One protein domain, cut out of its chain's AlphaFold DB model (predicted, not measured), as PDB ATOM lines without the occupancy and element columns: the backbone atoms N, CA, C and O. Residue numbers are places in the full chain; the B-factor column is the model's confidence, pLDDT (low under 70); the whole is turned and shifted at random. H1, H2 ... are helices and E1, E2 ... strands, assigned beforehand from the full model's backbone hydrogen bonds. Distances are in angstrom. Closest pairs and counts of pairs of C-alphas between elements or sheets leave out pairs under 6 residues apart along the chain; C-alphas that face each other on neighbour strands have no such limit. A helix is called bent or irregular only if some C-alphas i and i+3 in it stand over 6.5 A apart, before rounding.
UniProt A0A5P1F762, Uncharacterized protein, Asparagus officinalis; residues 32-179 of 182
ATOM      1  N   THR A  32      50.144 -36.644  17.475       78.44
ATOM      2  CA  THR A  32      49.473 -35.979  18.596       78.44
ATOM      3  C   THR A  32      48.226 -35.284  18.073       78.44
ATOM      4  O   THR A  32      48.302 -34.546  17.092       78.44
ATOM      5  N   ARG A  33      47.078 -35.527  18.711       78.00
ATOM      6  CA  ARG A  33      45.788 -34.948  18.321       78.00
ATOM      7  C   ARG A  33      45.328 -33.923  19.338       78.00
ATOM      8  O   ARG A  33      45.422 -34.159  20.541       78.00
ATOM      9  N   ASN A  34      44.760 -32.840  18.835       80.00
ATOM     10  CA  ASN A  34      44.004 -31.899  19.641       80.00
ATOM     11  C   ASN A  34      42.591 -32.441  19.894       80.00
ATOM     12  O   ASN A  34      42.130 -33.383  19.243       80.00
ATOM     13  N   ALA A  35      41.893 -31.829  20.851       80.12
ATOM     14  CA  ALA A  35      40.497 -32.156  21.110       80.12
ATOM     15  C   ALA A  35      39.640 -31.929  19.845       80.12
ATOM     16  O   ALA A  35      39.872 -30.943  19.133       80.12
ATOM     17  N   PRO A  36      38.648 -32.798  19.571       78.88
ATOM     18  CA  PRO A  36      37.691 -32.572  18.499       78.88
ATOM     19  C   PRO A  36      36.960 -31.242  18.649       78.88
ATOM     20  O   PRO A  36      36.611 -30.816  19.749       78.88
ATOM     21  N   GLN A  37      36.719 -30.596  17.517       79.50
ATOM     22  CA  GLN A  37      36.010 -29.330  17.413       79.50
ATOM     23  C   GLN A  37      34.870 -29.474  16.412       79.50
ATOM     24  O   GLN A  37      34.973 -30.226  15.446       79.50
ATOM     25  N   LEU A  38      33.797 -28.724  16.629       82.12
ATOM     26  CA  LEU A  38      32.722 -28.597  15.656       82.12
ATOM     27  C   LEU A  38      32.987 -27.375  14.770       82.12
ATOM     28  O   LEU A  38      33.315 -26.298  15.275       82.12
ATOM     29  N   VAL A  39      32.856 -27.544  13.458       85.12
ATOM     30  CA  VAL A  39      32.908 -26.453  12.480       85.12
ATOM     31  C   VAL A  39      31.515 -26.250  11.919       85.12
ATOM     32  O   VAL A  39      31.004 -27.100  11.191       85.12
ATOM     33  N   SER A  40      30.912 -25.127  12.284       88.75
ATOM     34  CA  SER A  40      29.603 -24.702  11.795       88.75
ATOM     35  C   SER A  40      29.741 -23.825  10.542       88.75
ATOM     36  O   SER A  40      30.816 -23.251  10.315       88.75
ATOM     37  N   PRO A  41      28.670 -23.694   9.738       92.19
ATOM     38  CA  PRO A  41      28.613 -22.718   8.655       92.19
ATOM     39  C   PRO A  41      28.949 -21.302   9.141       92.19
ATOM     40  O   PRO A  41      28.585 -20.923  10.255       92.19
ATOM     41  N   SER A  42      29.644 -20.516   8.317       95.50
ATOM     42  CA  SER A  42      30.029 -19.138   8.666       95.50
ATOM     43  C   SER A  42      28.853 -18.161   8.656       95.50
ATOM     44  O   SER A  42      28.948 -17.073   9.219       95.50
ATOM     45  N   GLU A  43      27.753 -18.540   8.008       94.69
ATOM     46  CA  GLU A  43      26.529 -17.756   7.856       94.69
ATOM     47  C   GLU A  43      25.300 -18.660   8.049       94.69
ATOM     48  O   GLU A  43      25.415 -19.877   7.882       94.69
ATOM     49  N   PRO A  44      24.121 -18.102   8.386       93.62
ATOM     50  CA  PRO A  44      22.889 -18.878   8.479       93.62
ATOM     51  C   PRO A  44      22.568 -19.616   7.175       93.62
ATOM     52  O   PRO A  44      22.620 -19.037   6.091       93.62
ATOM     53  N   THR A  45      22.175 -20.882   7.289       92.19
ATOM     54  CA  THR A  45      21.833 -21.741   6.150       92.19
ATOM     55  C   THR A  45      20.343 -22.082   6.138       92.19
ATOM     56  O   THR A  45      19.709 -22.079   7.195       92.19
ATOM     57  N   PRO A  46      19.756 -22.415   4.974       92.81
ATOM     58  CA  PRO A  46      18.374 -22.876   4.910       92.81
ATOM     59  C   PRO A  46      18.136 -24.099   5.807       92.81
ATOM     60  O   PRO A  46      18.849 -25.097   5.718       92.81
ATOM     61  N   SER A  47      17.103 -24.032   6.645       91.81
ATOM     62  CA  SER A  47      16.648 -25.167   7.449       91.81
ATOM     63  C   SER A  47      15.574 -25.951   6.703       91.81
ATOM     64  O   SER A  47      14.718 -25.377   6.030       91.81
ATOM     65  N   GLY A  48      15.587 -27.270   6.852       89.94
ATOM     66  CA  GLY A  48      14.600 -28.141   6.233       89.94
ATOM     67  C   GLY A  48      15.131 -29.549   6.053       89.94
ATOM     68  O   GLY A  48      16.222 -29.884   6.510       89.94
ATOM     69  N   SER A  49      14.345 -30.376   5.380       89.81
ATOM     70  CA  SER A  49      14.697 -31.766   5.125       89.81
ATOM     71  C   SER A  49      14.802 -31.989   3.630       89.81
ATOM     72  O   SER A  49      13.879 -31.661   2.886       89.81
ATOM     73  N   LEU A  50      15.950 -32.492   3.193       89.12
ATOM     74  CA  LEU A  50      16.263 -32.679   1.785       89.12
ATOM     75  C   LEU A  50      16.204 -34.172   1.457       89.12
ATOM     76  O   LEU A  50      17.015 -34.936   1.991       89.12
ATOM     77  N   PRO A  51      15.265 -34.617   0.607       88.69
ATOM     78  CA  PRO A  51      15.209 -36.010   0.206       88.69
ATOM     79  C   PRO A  51      16.426 -36.371  -0.642       88.69
ATOM     80  O   PRO A  51      16.872 -35.592  -1.486       88.69
ATOM     81  N   LEU A  52      16.947 -37.580  -0.436       84.25
ATOM     82  CA  LEU A  52      17.996 -38.115  -1.292       84.25
ATOM     83  C   LEU A  52      17.453 -38.480  -2.673       84.25
ATOM     84  O   LEU A  52      16.300 -38.898  -2.818       84.25
ATOM     85  N   SER A  53      18.307 -38.387  -3.694       84.31
ATOM     86  CA  SER A  53      17.960 -38.891  -5.021       84.31
ATOM     87  C   SER A  53      17.767 -40.414  -4.993       84.31
ATOM     88  O   SER A  53      18.276 -41.118  -4.118       84.31
ATOM     89  N   ALA A  54      17.070 -40.962  -5.991       83.69
ATOM     90  CA  ALA A  54      16.902 -42.412  -6.116       83.69
ATOM     91  C   ALA A  54      18.242 -43.166  -6.242       83.69
ATOM     92  O   ALA A  54      18.312 -44.346  -5.893       83.69
ATOM     93  N   THR A  55      19.291 -42.502  -6.740       81.62
ATOM     94  CA  THR A  55      20.645 -43.065  -6.805       81.62
ATOM     95  C   THR A  55      21.263 -43.103  -5.415       81.62
ATOM     96  O   THR A  55      21.674 -44.172  -4.975       81.62
ATOM     97  N   ASP A  56      21.243 -41.982  -4.697       77.81
ATOM     98  CA  ASP A  56      21.862 -41.849  -3.372       77.81
ATOM     99  C   ASP A  56      21.155 -42.681  -2.290       77.81
ATOM    100  O   ASP A  56      21.761 -43.106  -1.313       77.81
ATOM    101  N   ASN A  57      19.865 -42.966  -2.476       77.81
ATOM    102  CA  ASN A  57      19.069 -43.781  -1.560       77.81
ATOM    103  C   ASN A  57      19.320 -45.297  -1.731       77.81
ATOM    104  O   ASN A  57      18.728 -46.120  -1.029       77.81
ATOM    105  N   ARG A  58      20.188 -45.717  -2.668       77.69
ATOM    106  CA  ARG A  58      20.551 -47.134  -2.803       77.69
ATOM    107  C   ARG A  58      21.483 -47.549  -1.663       77.69
ATOM    108  O   ARG A  58      22.544 -46.949  -1.509       77.69
ATOM    109  N   PRO A  59      21.193 -48.655  -0.951       73.75
ATOM    110  CA  PRO A  59      22.035 -49.130   0.148       73.75
ATOM    111  C   PRO A  59      23.508 -49.347  -0.221       73.75
ATOM    112  O   PRO A  59      24.372 -49.199   0.633       73.75
ATOM    113  N   TYR A  60      23.796 -49.674  -1.485       69.75
ATOM    114  CA  TYR A  60      25.161 -49.869  -1.983       69.75
ATOM    115  C   TYR A  60      26.034 -48.608  -1.895       69.75
ATOM    116  O   TYR A  60      27.234 -48.727  -1.696       69.75
ATOM    117  N   PHE A  61      25.441 -47.416  -2.018       68.19
ATOM    118  CA  PHE A  61      26.168 -46.146  -1.918       68.19
ATOM    119  C   PHE A  61      26.189 -45.580  -0.495       68.19
ATOM    120  O   PHE A  61      26.798 -44.541  -0.258       68.19
ATOM    121  N   ASN A  62      25.565 -46.265   0.466       68.19
ATOM    122  CA  ASN A  62      25.628 -45.905   1.877       68.19
ATOM    123  C   ASN A  62      26.922 -46.452   2.508       68.19
ATOM    124  O   ASN A  62      26.898 -47.312   3.391       68.19
ATOM    125  N   THR A  63      28.060 -46.002   1.979       59.31
ATOM    126  CA  THR A  63      29.408 -46.434   2.366       59.31
ATOM    127  C   THR A  63      30.262 -45.249   2.781       59.31
ATOM    128  O   THR A  63      30.086 -44.138   2.292       59.31
ATOM    129  N   TYR A  64      31.226 -45.500   3.663       60.69
ATOM    130  CA  TYR A  64      32.167 -44.483   4.121       60.69
ATOM    131  C   TYR A  64      33.281 -44.275   3.107       60.69
ATOM    132  O   TYR A  64      33.939 -45.233   2.700       60.69
ATOM    133  N   GLU A  65      33.526 -43.016   2.767       62.31
ATOM    134  CA  GLU A  65      34.660 -42.620   1.944       62.31
ATOM    135  C   GLU A  65      35.694 -41.885   2.791       62.31
ATOM    136  O   GLU A  65      35.384 -40.956   3.539       62.31
ATOM    137  N   GLN A  66      36.945 -42.321   2.671       66.00
ATOM    138  CA  GLN A  66      38.090 -41.710   3.327       66.00
ATOM    139  C   GLN A  66      39.005 -41.144   2.254       66.00
ATOM    140  O   GLN A  66      39.404 -41.855   1.333       66.00
ATOM    141  N   THR A  67      39.349 -39.868   2.386       66.75
ATOM    142  CA  THR A  67      40.251 -39.190   1.459       66.75
ATOM    143  C   THR A  67      41.380 -38.525   2.234       66.75
ATOM    144  O   THR A  67      41.223 -38.106   3.382       66.75
ATOM    145  N   VAL A  68      42.558 -38.474   1.617       73.56
ATOM    146  CA  VAL A  68      43.730 -37.788   2.162       73.56
ATOM    147  C   VAL A  68      44.130 -36.720   1.162       73.56
ATOM    148  O   VAL A  68      44.457 -37.028   0.018       73.56
ATOM    149  N   HIS A  69      44.114 -35.464   1.604       73.31
ATOM    150  CA  HIS A  69      44.528 -34.326   0.795       73.31
ATOM    151  C   HIS A  69      45.831 -33.758   1.360       73.31
ATOM    152  O   HIS A  69      45.891 -33.306   2.506       73.31
ATOM    153  N   VAL A  70      46.892 -33.809   0.555       75.19
ATOM    154  CA  VAL A  70      48.232 -33.371   0.956       75.19
ATOM    155  C   VAL A  70      48.535 -32.013   0.340       75.19
ATOM    156  O   VAL A  70      48.580 -31.864  -0.880       75.19
ATOM    157  N   TYR A  71      48.812 -31.034   1.198       73.94
ATOM    158  CA  TYR A  71      49.208 -29.687   0.800       73.94
ATOM    159  C   TYR A  71      50.673 -29.459   1.182       73.94
ATOM    160  O   TYR A  71      51.074 -29.699   2.319       73.94
ATOM    161  N   ARG A  72      51.494 -29.005   0.225       69.69
ATOM    162  CA  ARG A  72      52.949 -28.853   0.430       69.69
ATOM    163  C   ARG A  72      53.316 -27.685   1.343       69.69
ATOM    164  O   ARG A  72      54.321 -27.743   2.046       69.69
ATOM    165  N   HIS A  73      52.525 -26.618   1.320       68.12
ATOM    166  CA  HIS A  73      52.825 -25.367   2.010       68.12
ATOM    167  C   HIS A  73      51.562 -24.801   2.661       68.12
ATOM    168  O   HIS A  73      50.460 -25.010   2.162       68.12
ATOM    169  N   GLY A  74      51.733 -24.071   3.764       68.00
ATOM    170  CA  GLY A  74      50.653 -23.368   4.455       68.00
ATOM    171  C   GLY A  74      51.113 -22.829   5.807       68.00
ATOM    172  O   GLY A  74      51.830 -23.521   6.537       68.00
ATOM    173  N   ARG A  75      50.720 -21.595   6.141       74.50
ATOM    174  CA  ARG A  75      50.878 -21.024   7.486       74.50
ATOM    175  C   ARG A  75      49.585 -21.221   8.261       74.50
ATOM    176  O   ARG A  75      48.513 -21.066   7.696       74.50
ATOM    177  N   GLU A  76      49.696 -21.609   9.530       81.25
ATOM    178  CA  GLU A  76      48.542 -21.979  10.370       81.25
ATOM    179  C   GLU A  76      47.479 -22.845   9.643       81.25
ATOM    180  O   GLU A  76      46.284 -22.564   9.709       81.25
ATOM    181  N   PRO A  77      47.877 -23.903   8.918       83.00
ATOM    182  CA  PRO A  77      46.986 -24.652   8.026       83.00
ATOM    183  C   PRO A  77      45.712 -25.201   8.687       83.00
ATOM    184  O   PRO A  77      44.665 -25.219   8.049       83.00
ATOM    185  N   ALA A  78      45.750 -25.588   9.967       85.38
ATOM    186  CA  ALA A  78      44.544 -26.006  10.682       85.38
ATOM    187  C   ALA A  78      43.510 -24.872  10.795       85.38
ATOM    188  O   ALA A  78      42.324 -25.098  10.571       85.38
ATOM    189  N   LYS A  79      43.960 -23.644  11.078       86.88
ATOM    190  CA  LYS A  79      43.118 -22.443  11.151       86.88
ATOM    191  C   LYS A  79      42.546 -22.087   9.781       86.88
ATOM    192  O   LYS A  79      41.337 -21.907   9.667       86.88
ATOM    193  N   VAL A  80      43.394 -22.060   8.750       88.94
ATOM    194  CA  VAL A  80      42.987 -21.756   7.366       88.94
ATOM    195  C   VAL A  80      41.948 -22.760   6.871       88.94
ATOM    196  O   VAL A  80      40.923 -22.373   6.318       88.94
ATOM    197  N   ILE A  81      42.167 -24.055   7.102       89.38
ATOM    198  CA  ILE A  81      41.241 -25.094   6.641       89.38
ATOM    199  C   ILE A  81      39.949 -25.078   7.449       89.38
ATOM    200  O   ILE A  81      38.876 -25.214   6.872       89.38
ATOM    201  N   LYS A  82      40.017 -24.847   8.763       89.69
ATOM    202  CA  LYS A  82      38.822 -24.676   9.593       89.69
ATOM    203  C   LYS A  82      37.950 -23.519   9.094       89.69
ATOM    204  O   LYS A  82      36.732 -23.665   9.003       89.69
ATOM    205  N   GLU A  83      38.562 -22.392   8.743       93.75
ATOM    206  CA  GLU A  83      37.859 -21.242   8.170       93.75
ATOM    207  C   GLU A  83      37.286 -21.555   6.781       93.75
ATOM    208  O   GLU A  83      36.124 -21.251   6.508       93.75
ATOM    209  N   ALA A  84      38.063 -22.219   5.924       93.12
ATOM    210  CA  ALA A  84      37.610 -22.625   4.600       93.12
ATOM    211  C   ALA A  84      36.424 -23.597   4.660       93.12
ATOM    212  O   ALA A  84      35.463 -23.425   3.916       93.12
ATOM    213  N   LEU A  85      36.446 -24.561   5.586       91.69
ATOM    214  CA  LEU A  85      35.326 -25.463   5.854       91.69
ATOM    215  C   LEU A  85      34.082 -24.678   6.278       91.69
ATOM    216  O   LEU A  85      33.020 -24.873   5.697       91.69
ATOM    217  N   SER A  86      34.212 -23.755   7.234       93.88
ATOM    218  CA  SER A  86      33.088 -22.937   7.710       93.88
ATOM    219  C   SER A  86      32.427 -22.140   6.577       93.88
ATOM    220  O   SER A  86      31.201 -22.119   6.475       93.88
ATOM    221  N   ARG A  87      33.224 -21.564   5.670       96.00
ATOM    222  CA  ARG A  87      32.719 -20.849   4.485       96.00
ATOM    223  C   ARG A  87      32.117 -21.789   3.440       96.00
ATOM    224  O   ARG A  87      31.061 -21.488   2.896       96.00
ATOM    225  N   ALA A  88      32.750 -22.934   3.174       93.19
ATOM    226  CA  ALA A  88      32.253 -23.931   2.222       93.19
ATOM    227  C   ALA A  88      30.902 -24.517   2.659       93.19
ATOM    228  O   ALA A  88      30.049 -24.809   1.826       93.19
ATOM    229  N   LEU A  89      30.672 -24.645   3.965       90.81
ATOM    230  CA  LEU A  89      29.405 -25.123   4.510       90.81
ATOM    231  C   LEU A  89      28.216 -24.193   4.228       90.81
ATOM    232  O   LEU A  89      27.089 -24.633   4.390       90.81
ATOM    233  N   VAL A  90      28.412 -22.947   3.790       93.31
ATOM    234  CA  VAL A  90      27.285 -22.074   3.420       93.31
ATOM    235  C   VAL A  90      26.615 -22.558   2.120       93.31
ATOM    236  O   VAL A  90      25.439 -22.926   2.160       93.31
ATOM    237  N   PRO A  91      27.320 -22.652   0.973       92.12
ATOM    238  CA  PRO A  91      26.743 -23.216  -0.249       92.12
ATOM    239  C   PRO A  91      26.546 -24.740  -0.185       92.12
ATOM    240  O   PRO A  91      25.675 -25.261  -0.876       92.12
ATOM    241  N   TYR A  92      27.306 -25.452   0.656       89.88
ATOM    242  CA  TYR A  92      27.204 -26.906   0.846       89.88
ATOM    243  C   TYR A  92      26.552 -27.289   2.182       89.88
ATOM    244  O   TYR A  92      26.881 -28.323   2.760       89.88
ATOM    245  N   TYR A  93      25.600 -26.495   2.670       88.56
ATOM    246  CA  TYR A  93      24.960 -26.701   3.974       88.56
ATOM    247  C   TYR A  93      24.401 -28.105   4.256       88.56
ATOM    248  O   TYR A  93      24.461 -28.506   5.421       88.56
ATOM    249  N   PRO A  94      23.935 -28.911   3.271       87.94
ATOM    250  CA  PRO A  94      23.466 -30.262   3.563       87.94
ATOM    251  C   PRO A  94      24.555 -31.132   4.192       87.94
ATOM    252  O   PRO A  94      24.234 -32.002   4.987       87.94
ATOM    253  N   VAL A  95      25.835 -30.863   3.913       84.31
ATOM    254  CA  VAL A  95      26.990 -31.545   4.520       84.31
ATOM    255  C   VAL A  95      26.988 -31.463   6.049       84.31
ATOM    256  O   VAL A  95      27.419 -32.400   6.718       84.31
ATOM    257  N   ALA A  96      26.518 -30.349   6.613       83.31
ATOM    258  CA  ALA A  96      26.480 -30.144   8.057       83.31
ATOM    259  C   ALA A  96      25.276 -30.813   8.739       83.31
ATOM    260  O   ALA A  96      25.271 -30.895   9.969       83.31
ATOM    261  N   GLY A  97      24.285 -31.280   7.973       82.50
ATOM    262  CA  GLY A  97      23.051 -31.865   8.496       82.50
ATOM    263  C   GLY A  97      23.218 -33.276   9.069       82.50
ATOM    264  O   GLY A  97      24.329 -33.793   9.235       82.50
ATOM    265  N   ARG A  98      22.103 -33.962   9.328       81.94
ATOM    266  CA  ARG A  98      22.088 -35.371   9.762       81.94
ATOM    267  C   ARG A  98      21.240 -36.241   8.847       81.94
ATOM    268  O   ARG A  98      20.147 -35.846   8.453       81.94
ATOM    269  N   LEU A  99      21.712 -37.446   8.522       79.62
ATOM    270  CA  LEU A  99      20.858 -38.409   7.829       79.62
ATOM    271  C   LEU A  99      19.770 -38.924   8.769       79.62
ATOM    272  O   LEU A  99      20.036 -39.360   9.891       79.62
ATOM    273  N   ARG A 100      18.546 -38.965   8.259       82.06
ATOM    274  CA  ARG A 100      17.398 -39.588   8.912       82.06
ATOM    275  C   ARG A 100      16.586 -40.391   7.907       82.06
ATOM    276  O   ARG A 100      16.727 -40.226   6.697       82.06
ATOM    277  N   ARG A 101      15.713 -41.262   8.406       84.50
ATOM    278  CA  ARG A 101      14.688 -41.903   7.577       84.50
ATOM    279  C   ARG A 101      13.393 -41.111   7.676       84.50
ATOM    280  O   ARG A 101      12.944 -40.809   8.775       84.50
ATOM    281  N   SER A 102      12.814 -40.811   6.522       84.31
ATOM    282  CA  SER A 102      11.453 -40.292   6.398       84.31
ATOM    283  C   SER A 102      10.418 -41.312   6.870       84.31
ATOM    284  O   SER A 102      10.696 -42.511   6.965       84.31
ATOM    285  N   GLU A 103       9.182 -40.850   7.067       84.19
ATOM    286  CA  GLU A 103       8.023 -41.710   7.349       84.19
ATOM    287  C   GLU A 103       7.780 -42.754   6.244       84.19
ATOM    288  O   GLU A 103       7.270 -43.842   6.501       84.19
ATOM    289  N   HIS A 104       8.211 -42.460   5.014       82.12
ATOM    290  CA  HIS A 104       8.119 -43.355   3.860       82.12
ATOM    291  C   HIS A 104       9.331 -44.295   3.713       82.12
ATOM    292  O   HIS A 104       9.434 -45.021   2.728       82.12
ATOM    293  N   GLY A 105      10.268 -44.281   4.668       82.00
ATOM    294  CA  GLY A 105      11.436 -45.169   4.715       82.00
ATOM    295  C   GLY A 105      12.642 -44.721   3.881       82.00
ATOM    296  O   GLY A 105      13.725 -45.295   4.035       82.00
ATOM    297  N   ASN A 106      12.487 -43.682   3.055       83.31
ATOM    298  CA  ASN A 106      13.568 -43.075   2.273       83.31
ATOM    299  C   ASN A 106      14.514 -42.269   3.163       83.31
ATOM    300  O   ASN A 106      14.068 -41.665   4.140       83.31
ATOM    301  N   LEU A 107      15.800 -42.242   2.813       83.25
ATOM    302  CA  LEU A 107      16.780 -41.386   3.473       83.25
ATOM    303  C   LEU A 107      16.575 -39.911   3.095       83.25
ATOM    304  O   LEU A 107      16.296 -39.578   1.942       83.25
ATOM    305  N   GLU A 108      16.753 -39.040   4.080       86.62
ATOM    306  CA  GLU A 108      16.725 -37.586   3.947       86.62
ATOM    307  C   GLU A 108      17.853 -36.969   4.771       86.62
ATOM    308  O   GLU A 108      18.277 -37.529   5.785       86.62
ATOM    309  N   VAL A 109      18.294 -35.789   4.358       86.25
ATOM    310  CA  VAL A 109      19.207 -34.942   5.115       86.25
ATOM    311  C   VAL A 109      18.401 -33.922   5.911       86.25
ATOM    312  O   VAL A 109      17.736 -33.063   5.334       86.25
ATOM    313  N   ASP A 110      18.474 -33.997   7.233       87.00
ATOM    314  CA  ASP A 110      17.940 -32.998   8.148       87.00
ATOM    315  C   ASP A 110      18.938 -31.848   8.325       87.00
ATOM    316  O   ASP A 110      20.026 -32.052   8.855       87.00
ATOM    317  N   CYS A 111      18.582 -30.652   7.855       87.94
ATOM    318  CA  CYS A 111      19.385 -29.426   7.960       87.94
ATOM    319  C   CYS A 111      18.880 -28.484   9.067       87.94
ATOM    320  O   CYS A 111      19.182 -27.291   9.050       87.94
ATOM    321  N   THR A 112      18.011 -28.954   9.967       78.44
ATOM    322  CA  THR A 112      17.333 -28.081  10.943       78.44
ATOM    323  C   THR A 112      18.153 -27.776  12.195       78.44
ATOM    324  O   THR A 112      17.841 -26.834  12.916       78.44
ATOM    325  N   ASP A 113      19.214 -28.532  12.453       64.94
ATOM    326  CA  ASP A 113      19.933 -28.542  13.725       64.94
ATOM    327  C   ASP A 113      21.094 -27.537  13.816       64.94
ATOM    328  O   ASP A 113      21.841 -27.568  14.794       64.94
ATOM    329  N   ASN A 114      21.248 -26.619  12.844       62.34
ATOM    330  CA  ASN A 114      22.423 -25.733  12.725       62.34
ATOM    331  C   ASN A 114      23.731 -26.509  12.962       62.34
ATOM    332  O   ASN A 114      24.641 -26.040  13.655       62.34
ATOM    333  N   GLY A 115      23.774 -27.741  12.445       70.06
ATOM    334  CA  GLY A 115      24.847 -28.678  12.694       70.06
ATOM    335  C   GLY A 115      26.207 -28.170  12.219       70.06
ATOM    336  O   GLY A 115      26.392 -27.078  11.679       70.06
ATOM    337  N   GLY A 116      27.205 -29.010  12.425       77.06
ATOM    338  CA  GLY A 116      28.542 -28.780  11.920       77.06
ATOM    339  C   GLY A 116      29.236 -30.095  11.644       77.06
ATOM    340  O   GLY A 116      28.729 -31.174  11.983       77.06
ATOM    341  N   ILE A 117      30.412 -29.985  11.048       81.06
ATOM    342  CA  ILE A 117      31.289 -31.123  10.804       81.06
ATOM    343  C   ILE A 117      32.327 -31.230  11.917       81.06
ATOM    344  O   ILE A 117      32.801 -30.223  12.452       81.06
ATOM    345  N   GLY A 118      32.680 -32.462  12.272       80.69
ATOM    346  CA  GLY A 118      33.782 -32.718  13.190       80.69
ATOM    347  C   GLY A 118      35.118 -32.351  12.547       80.69
ATOM    348  O   GLY A 118      35.380 -32.687  11.394       80.69
ATOM    349  N   PHE A 119      35.975 -31.684  13.308       81.69
ATOM    350  CA  PHE A 119      37.317 -31.295  12.904       81.69
ATOM    351  C   PHE A 119      38.302 -31.630  14.018       81.69
ATOM    352  O   PHE A 119      38.099 -31.266  15.176       81.69
ATOM    353  N   VAL A 120      39.389 -32.306  13.666       80.88
ATOM    354  CA  VAL A 120      40.474 -32.633  14.591       80.88
ATOM    355  C   VAL A 120      41.769 -32.163  13.964       80.88
ATOM    356  O   VAL A 120      42.151 -32.602  12.883       80.88
ATOM    357  N   GLU A 121      42.453 -31.274  14.667       83.38
ATOM    358  CA  GLU A 121      43.821 -30.916  14.333       83.38
ATOM    359  C   GLU A 121      44.779 -31.966  14.899       83.38
ATOM    360  O   GLU A 121      44.614 -32.435  16.028       83.38
ATOM    361  N   ALA A 122      45.794 -32.320  14.118       81.19
ATOM    362  CA  ALA A 122      46.838 -33.233  14.542       81.19
ATOM    363  C   ALA A 122      48.206 -32.778  14.029       81.19
ATOM    364  O   ALA A 122      48.323 -32.162  12.968       81.19
ATOM    365  N   SER A 123      49.249 -33.126  14.776       81.00
ATOM    366  CA  SER A 123      50.648 -32.929  14.402       81.00
ATOM    367  C   SER A 123      51.397 -34.252  14.469       81.00
ATOM    368  O   SER A 123      51.233 -34.998  15.436       81.00
ATOM    369  N   ALA A 124      52.246 -34.514  13.479       79.56
ATOM    370  CA  ALA A 124      53.160 -35.647  13.481       79.56
ATOM    371  C   ALA A 124      54.601 -35.177  13.726       79.56
ATOM    372  O   ALA A 124      54.975 -34.079  13.310       79.56
ATOM    373  N   ASP A 125      55.412 -36.017  14.362       77.50
ATOM    374  CA  ASP A 125      56.853 -35.801  14.563       77.50
ATOM    375  C   ASP A 125      57.701 -36.169  13.326       77.50
ATOM    376  O   ASP A 125      58.854 -36.588  13.440       77.50
ATOM    377  N   CYS A 126      57.132 -35.993  12.128       73.12
ATOM    378  CA  CYS A 126      57.749 -36.323  10.849       73.12
ATOM    379  C   CYS A 126      57.510 -35.250   9.783       73.12
ATOM    380  O   CYS A 126      56.612 -34.408   9.900       73.12
ATOM    381  N   SER A 127      58.333 -35.282   8.736       74.69
ATOM    382  CA  SER A 127      58.143 -34.473   7.532       74.69
ATOM    383  C   SER A 127      57.286 -35.193   6.478       74.69
ATOM    384  O   SER A 127      57.086 -36.405   6.546       74.69
ATOM    385  N   LEU A 128      56.776 -34.466   5.478       74.50
ATOM    386  CA  LEU A 128      56.051 -35.061   4.351       74.50
ATOM    387  C   LEU A 128      56.999 -35.905   3.493       74.50
ATOM    388  O   LEU A 128      56.588 -36.926   2.948       74.50
ATOM    389  N   GLU A 129      58.266 -35.508   3.416       76.50
ATOM    390  CA  GLU A 129      59.341 -36.238   2.754       76.50
ATOM    391  C   GLU A 129      59.592 -37.591   3.442       76.50
ATOM    392  O   GLU A 129      59.727 -38.606   2.758       76.50
ATOM    393  N   ASP A 130      59.558 -37.637   4.783       73.31
ATOM    394  CA  ASP A 130      59.691 -38.881   5.564       73.31
ATOM    395  C   ASP A 130      58.579 -39.905   5.255       73.31
ATOM    396  O   ASP A 130      58.765 -41.103   5.474       73.31
ATOM    397  N   VAL A 131      57.429 -39.448   4.741       68.44
ATOM    398  CA  VAL A 131      56.267 -40.277   4.367       68.44
ATOM    399  C   VAL A 131      56.005 -40.295   2.855       68.44
ATOM    400  O   VAL A 131      54.901 -40.621   2.412       68.44
ATOM    401  N   ASN A 132      57.014 -39.952   2.047       71.69
ATOM    402  CA  ASN A 132      56.951 -39.934   0.580       71.69
ATOM    403  C   ASN A 132      55.757 -39.141   0.009       71.69
ATOM    404  O   ASN A 132      55.157 -39.523  -0.994       71.69
ATOM    405  N   HIS A 133      55.352 -38.060   0.681       68.50
ATOM    406  CA  HIS A 133      54.198 -37.237   0.313       68.50
ATOM    407  C   HIS A 133      52.895 -38.028   0.078       68.50
ATOM    408  O   HIS A 133      52.003 -37.522  -0.600       68.50
ATOM    409  N   PHE A 134      52.771 -39.245   0.623       67.12
ATOM    410  CA  PHE A 134      51.651 -40.154   0.365       67.12
ATOM    411  C   PHE A 134      51.457 -40.519  -1.133       67.12
ATOM    412  O   PHE A 134      50.351 -40.877  -1.530       67.12
ATOM    413  N   VAL A 135      52.512 -40.452  -1.963       58.09
ATOM    414  CA  VAL A 135      52.496 -40.861  -3.387       58.09
ATOM    415  C   VAL A 135      52.869 -42.352  -3.525       58.09
ATOM    416  O   VAL A 135      53.739 -42.845  -2.807       58.09
ATOM    417  N   ASP A 136      52.189 -43.063  -4.429       56.94
ATOM    418  CA  ASP A 136      52.152 -44.528  -4.604       56.94
ATOM    419  C   ASP A 136      53.490 -45.311  -4.710       56.94
ATOM    420  O   ASP A 136      54.463 -44.807  -5.278       56.94
ATOM    421  N   PRO A 137      53.489 -46.613  -4.327       48.97
ATOM    422  CA  PRO A 137      52.671 -47.132  -3.242       48.97
ATOM    423  C   PRO A 137      53.243 -46.532  -1.954       48.97
ATOM    424  O   PRO A 137      54.466 -46.473  -1.784       48.97
ATOM    425  N   PRO A 138      52.399 -46.065  -1.034       49.53
ATOM    426  CA  PRO A 138      52.916 -45.479   0.179       49.53
ATOM    427  C   PRO A 138      53.789 -46.502   0.926       49.53
ATOM    428  O   PRO A 138      53.325 -47.617   1.173       49.53
ATOM    429  N   PRO A 139      54.986 -46.147   1.426       44.22
ATOM    430  CA  PRO A 139      55.621 -46.909   2.500       44.22
ATOM    431  C   PRO A 139      54.862 -46.706   3.831       44.22
ATOM    432  O   PRO A 139      55.460 -46.715   4.906       44.22
ATOM    433  N   LEU A 140      53.545 -46.463   3.789       48.47
ATOM    434  CA  LEU A 140      52.754 -46.139   4.962       48.47
ATOM    435  C   LEU A 140      52.536 -47.402   5.770       48.47
ATOM    436  O   LEU A 140      51.690 -48.241   5.475       48.47
ATOM    437  N   VAL A 141      53.257 -47.451   6.876       51.28
ATOM    438  CA  VAL A 141      52.752 -48.056   8.096       51.28
ATOM    439  C   VAL A 141      52.535 -46.960   9.133       51.28
ATOM    440  O   VAL A 141      53.005 -47.043  10.264       51.28
ATOM    441  N   ILE A 142      51.840 -45.896   8.733       50.06
ATOM    442  CA  ILE A 142      51.033 -45.154   9.694       50.06
ATOM    443  C   ILE A 142      49.670 -45.837   9.608       50.06
ATOM    444  O   ILE A 142      49.000 -45.679   8.585       50.06
ATOM    445  N   PRO A 143      49.298 -46.678  10.594       54.44
ATOM    446  CA  PRO A 143      47.978 -47.284  10.633       54.44
ATOM    447  C   PRO A 143      46.947 -46.175  10.446       54.44
ATOM    448  O   PRO A 143      47.103 -45.100  11.035       54.44
ATOM    449  N   ALA A 144      45.935 -46.393   9.608       52.88
ATOM    450  CA  ALA A 144      44.914 -45.386   9.356       52.88
ATOM    451  C   ALA A 144      44.356 -44.885  10.705       52.88
ATOM    452  O   ALA A 144      44.264 -43.695  10.961       52.88
ATOM    453  N   GLU A 145      44.203 -45.772  11.680       54.41
ATOM    454  CA  GLU A 145      43.801 -45.486  13.058       54.41
ATOM    455  C   GLU A 145      44.628 -44.390  13.766       54.41
ATOM    456  O   GLU A 145      44.136 -43.795  14.723       54.41
ATOM    457  N   GLN A 146      45.860 -44.096  13.323       53.03
ATOM    458  CA  GLN A 146      46.725 -43.016  13.824       53.03
ATOM    459  C   GLN A 146      46.542 -41.674  13.100       53.03
ATOM    460  O   GLN A 146      46.752 -40.627  13.711       53.03
ATOM    461  N   LEU A 147      46.055 -41.660  11.863       54.88
ATOM    462  CA  LEU A 147      45.700 -40.428  11.141       54.88
ATOM    463  C   LEU A 147      44.249 -40.000  11.375       54.88
ATOM    464  O   LEU A 147      43.894 -38.843  11.174       54.88
ATOM    465  N   LEU A 148      43.423 -40.941  11.819       54.12
ATOM    466  CA  LEU A 148      41.977 -40.820  11.820       54.12
ATOM    467  C   LEU A 148      41.432 -40.591  13.251       54.12
ATOM    468  O   LEU A 148      41.763 -41.360  14.156       54.12
ATOM    469  N   PRO A 149      40.613 -39.550  13.493       49.03
ATOM    470  CA  PRO A 149      39.858 -39.353  14.734       49.03
ATOM    471  C   PRO A 149      39.168 -40.628  15.238       49.03
ATOM    472  O   PRO A 149      38.437 -41.276  14.496       49.03
ATOM    473  N   THR A 150      39.375 -40.977  16.510       46.62
ATOM    474  CA  THR A 150      38.900 -42.240  17.102       46.62
ATOM    475  C   THR A 150      37.524 -42.155  17.771       46.62
ATOM    476  O   THR A 150      36.899 -43.195  17.957       46.62
ATOM    477  N   ASP A 151      37.024 -40.952  18.090       45.44
ATOM    478  CA  ASP A 151      35.949 -40.773  19.087       45.44
ATOM    479  C   ASP A 151      34.826 -39.792  18.685       45.44
ATOM    480  O   ASP A 151      34.273 -39.095  19.532       45.44
ATOM    481  N   VAL A 152      34.451 -39.714  17.401       42.66
ATOM    482  CA  VAL A 152      33.258 -38.939  16.993       42.66
ATOM    483  C   VAL A 152      32.054 -39.880  16.900       42.66
ATOM    484  O   VAL A 152      32.083 -40.875  16.171       42.66
ATOM    485  N   GLU A 153      31.021 -39.591  17.694       37.75
ATOM    486  CA  GLU A 153      29.819 -40.406  17.885       37.75
ATOM    487  C   GLU A 153      29.189 -40.894  16.569       37.75
ATOM    488  O   GLU A 153      29.056 -40.177  15.579       37.75
ATOM    489  N   LYS A 154      28.800 -42.172  16.575       42.28
ATOM    490  CA  LYS A 154      28.312 -42.959  15.434       42.28
ATOM    491  C   LYS A 154      26.871 -42.612  15.063       42.28
ATOM    492  O   LYS A 154      25.991 -43.463  15.204       42.28
ATOM    493  N   HIS A 155      26.593 -41.388  14.625       36.81
ATOM    494  CA  HIS A 155      25.272 -41.020  14.107       36.81
ATOM    495  C   HIS A 155      25.331 -40.682  12.608       36.81
ATOM    496  O   HIS A 155      26.187 -39.937  12.150       36.81
ATOM    497  N   GLN A 156      24.438 -41.370  11.885       44.47
ATOM    498  CA  GLN A 156      24.203 -41.520  10.438       44.47
ATOM    499  C   GLN A 156      24.900 -40.501   9.493       44.47
ATOM    500  O   GLN A 156      24.663 -39.297   9.613       44.47
ATOM    501  N   PRO A 157      25.706 -40.973   8.517       49.16
ATOM    502  CA  PRO A 157      26.645 -40.134   7.773       49.16
ATOM    503  C   PRO A 157      25.984 -39.319   6.667       49.16
ATOM    504  O   PRO A 157      25.360 -39.883   5.781       49.16
ATOM    505  N   ILE A 158      26.235 -38.015   6.614       48.59
ATOM    506  CA  ILE A 158      26.094 -37.280   5.357       48.59
ATOM    507  C   ILE A 158      27.447 -37.274   4.680       48.59
ATOM    508  O   ILE A 158      28.331 -36.555   5.115       48.59
ATOM    509  N   PHE A 159      27.595 -38.067   3.626       51.81
ATOM    510  CA  PHE A 159      28.213 -37.613   2.385       51.81
ATOM    511  C   PHE A 159      27.745 -38.534   1.265       51.81
ATOM    512  O   PHE A 159      27.925 -39.747   1.298       51.81
ATOM    513  N   LEU A 160      27.048 -37.920   0.318       49.06
ATOM    514  CA  LEU A 160      26.277 -38.561  -0.732       49.06
ATOM    515  C   LEU A 160      27.126 -38.567  -1.991       49.06
ATOM    516  O   LEU A 160      27.392 -37.498  -2.534       49.06
ATOM    517  N   MET A 161      27.535 -39.765  -2.409       49.56
ATOM    518  CA  MET A 161      28.313 -40.057  -3.614       49.56
ATOM    519  C   MET A 161      29.651 -39.301  -3.767       49.56
ATOM    520  O   MET A 161      29.769 -38.098  -3.545       49.56
ATOM    521  N   GLN A 162      30.655 -40.007  -4.294       51.34
ATOM    522  CA  GLN A 162      31.973 -39.497  -4.713       51.34
ATOM    523  C   GLN A 162      31.958 -38.055  -5.273       51.34
ATOM    524  O   GLN A 162      32.846 -37.258  -4.979       51.34
ATOM    525  N   ALA A 163      30.947 -37.698  -6.080       52.50
ATOM    526  CA  ALA A 163      30.852 -36.389  -6.723       52.50
ATOM    527  C   ALA A 163      30.604 -35.231  -5.741       52.50
ATOM    528  O   ALA A 163      31.221 -34.177  -5.891       52.50
ATOM    529  N   GLY A 164      29.732 -35.407  -4.743       71.62
ATOM    530  CA  GLY A 164      29.406 -34.349  -3.783       71.62
ATOM    531  C   GLY A 164      30.566 -34.068  -2.832       71.62
ATOM    532  O   GLY A 164      30.930 -32.911  -2.619       71.62
ATOM    533  N   LEU A 165      31.200 -35.129  -2.323       73.00
ATOM    534  CA  LEU A 165      32.371 -35.017  -1.454       73.00
ATOM    535  C   LEU A 165      33.564 -34.397  -2.192       73.00
ATOM    536  O   LEU A 165      34.188 -33.479  -1.668       73.00
ATOM    537  N   ALA A 166      33.855 -34.844  -3.417       75.94
ATOM    538  CA  ALA A 166      34.953 -34.285  -4.204       75.94
ATOM    539  C   ALA A 166      34.745 -32.792  -4.505       75.94
ATOM    540  O   ALA A 166      35.673 -32.003  -4.348       75.94
ATOM    541  N   GLN A 167      33.530 -32.383  -4.889       84.00
ATOM    542  CA  GLN A 167      33.214 -30.968  -5.119       84.00
ATOM    543  C   GLN A 167      33.351 -30.137  -3.844       84.00
ATOM    544  O   GLN A 167      33.957 -29.069  -3.879       84.00
ATOM    545  N   PHE A 168      32.846 -30.643  -2.718       86.38
ATOM    546  CA  PHE A 168      32.992 -29.982  -1.427       86.38
ATOM    547  C   PHE A 168      34.469 -29.815  -1.043       86.38
ATOM    548  O   PHE A 168      34.899 -28.713  -0.711       86.38
ATOM    549  N   MET A 169      35.273 -30.877  -1.150       85.00
ATOM    550  CA  MET A 169      36.703 -30.824  -0.831       85.00
ATOM    551  C   MET A 169      37.487 -29.905  -1.767       85.00
ATOM    552  O   MET A 169      38.386 -29.197  -1.308       85.00
ATOM    553  N   ASN A 170      37.127 -29.857  -3.051       86.31
ATOM    554  CA  ASN A 170      37.697 -28.898  -3.994       86.31
ATOM    555  C   ASN A 170      37.351 -27.459  -3.598       86.31
ATOM    556  O   ASN A 170      38.249 -26.624  -3.537       86.31
ATOM    557  N   ALA A 171      36.092 -27.183  -3.244       90.19
ATOM    558  CA  ALA A 171      35.670 -25.864  -2.779       90.19
ATOM    559  C   ALA A 171      36.424 -25.440  -1.509       90.19
ATOM    560  O   ALA A 171      36.881 -24.304  -1.411       90.19
ATOM    561  N   VAL A 172      36.631 -26.356  -0.556       89.25
ATOM    562  CA  VAL A 172      37.463 -26.102   0.634       89.25
ATOM    563  C   VAL A 172      38.895 -25.749   0.230       89.25
ATOM    564  O   VAL A 172      39.451 -24.782   0.749       89.25
ATOM    565  N   GLY A 173      39.486 -26.491  -0.712       86.50
ATOM    566  CA  GLY A 173      40.819 -26.209  -1.247       86.50
ATOM    567  C   GLY A 173      40.916 -24.823  -1.890       86.50
ATOM    568  O   GLY A 173      41.801 -24.041  -1.539       86.50
ATOM    569  N   GLU A 174      39.977 -24.475  -2.767       89.94
ATOM    570  CA  GLU A 174      39.919 -23.173  -3.442       89.94
ATOM    571  C   GLU A 174      39.731 -22.016  -2.454       89.94
ATOM    572  O   GLU A 174      40.476 -21.033  -2.493       89.94
ATOM    573  N   ILE A 175      38.795 -22.152  -1.510       91.00
ATOM    574  CA  ILE A 175      38.572 -21.150  -0.465       91.00
ATOM    575  C   ILE A 175      39.839 -20.997   0.374       91.00
ATOM    576  O   ILE A 175      40.281 -19.868   0.584       91.00
ATOM    577  N   SER A 176      40.469 -22.099   0.794       86.44
ATOM    578  CA  SER A 176      41.697 -22.063   1.597       86.44
ATOM    579  C   SER A 176      42.838 -21.314   0.898       86.44
ATOM    580  O   SER A 176      43.562 -20.560   1.547       86.44
ATOM    581  N   ALA A 177      42.952 -21.449  -0.428       85.50
ATOM    582  CA  ALA A 177      43.946 -20.749  -1.235       85.50
ATOM    583  C   ALA A 177      43.650 -19.245  -1.383       85.50
ATOM    584  O   ALA A 177      44.572 -18.458  -1.592       85.50
ATOM    585  N   SER A 178      42.382 -18.843  -1.265       86.75
ATOM    586  CA  SER A 178      41.954 -17.438  -1.339       86.75
ATOM    587  C   SER A 178      42.069 -16.674  -0.013       86.75
ATOM    588  O   SER A 178      42.024 -15.442  -0.009       86.75
ATOM    589  N   LEU A 179      42.200 -17.381   1.117       84.75
ATOM    590  CA  LEU A 179      42.264 -16.755   2.437       84.75
ATOM    591  C   LEU A 179      43.591 -16.001   2.640       84.75
ATOM    592  O   LEU A 179      44.652 -16.501   2.242       84.75
TER     593      LEU A 179
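AT A GLANCE: This is residues 32 to 179 of the 182 residues of an uncharacterized protein of Asparagus officinalis (UniProt A0A5P1F762). This is an elongated body whose middle is layered: a two-strand ribbon, E1 and E5, covers one side of helix H1, and the long helix H5 crosses H1 on its other side. A small three-strand sheet, E2, E4 and E3, makes one end, and the short helices H3 and H4 with their loops lie toward the other; the unnamed residues 52 to 76 run from the sheet's end to the far end and back to H1. The printed part has 148 residues, in the order E1 E2 H1 H2 E3 E4 E5 E6 H3 H4 H5; both sheets are antiparallel. The class is mixed, helices and strands, with under half of the residues in named elements: 44 in helices and 20 in strands. The whole is compact, with a radius of gyration of the C-alphas of 16.7 A, and spans 52 by 33 by 26 A.

HOW THE PARTS SIT: The largest sheet runs E2, residues 49 to 51, E4, residues 107 to 110, and E3, residues 98 to 101. E3 and E4 form an antiparallel hairpin, with N 110 and O 98 2.8 A apart; E2 and E4 are antiparallel, with N 50 and O 109 2.8 A apart. H2, residues 93 to 96, only grazes this sheet. With H1, residues 77 to 88, it lies between E2 and E3 in a split strand-helix-strand unit, two strands running the same way with E4 between them, whose crossover is right-handed. E1, residues 37 to 39, is antiparallel to E5, residues 117 to 119, with N 37 and O 119 2.8 A apart. The closest C-alphas of E1 and H1, Val 39 and Ser 86, are 5.9 A apart. H5, residues 161 to 178, touches H1 with residues 168 to 176 alone, closest at the C-alphas of Ala 84 and Ser 176, 5.1 A, at a steep tilt of 62 degrees, opposite ways. E5 runs on into E6, residues 122 to 124, at 34 degrees; residues 32 to 33 pair with 122 to 123, antiparallel. E6 and H4, residues 144 to 147, are near each other. H3, residues 129 to 134, touches no helix. Every O i to N i+4 pair is within hydrogen-bond range in H1, 13 of 14 in H5 and 0 of 2 in H3, where 2 of 3 O i to N i+3 pairs are; H2 and H4 are too short for an O i to N i+4 pair.

IN THESE COORDINATES: E1 begins at C-alpha 37, (36.010, -29.330, 17.413). H1 measures 15.9 A, E3 10.1 A and E4 9.7 A. H3 is irregular, with C-alphas 130 and 133 7.8 A apart. H5, 26.5 A, ends at C-alpha 178, (41.954, -17.438, -1.339).

THE WHOLE: The two C-alphas farthest apart, those of Glu 103 and Glu 129, are 51.8 A apart. The printed part has no cut. The links E2 to H1 and H4 to H5 are long. Mean pLDDT of the printed part is 75.2; it is under 70 in 45 residues, among them 60 to 67 and 133 to 163.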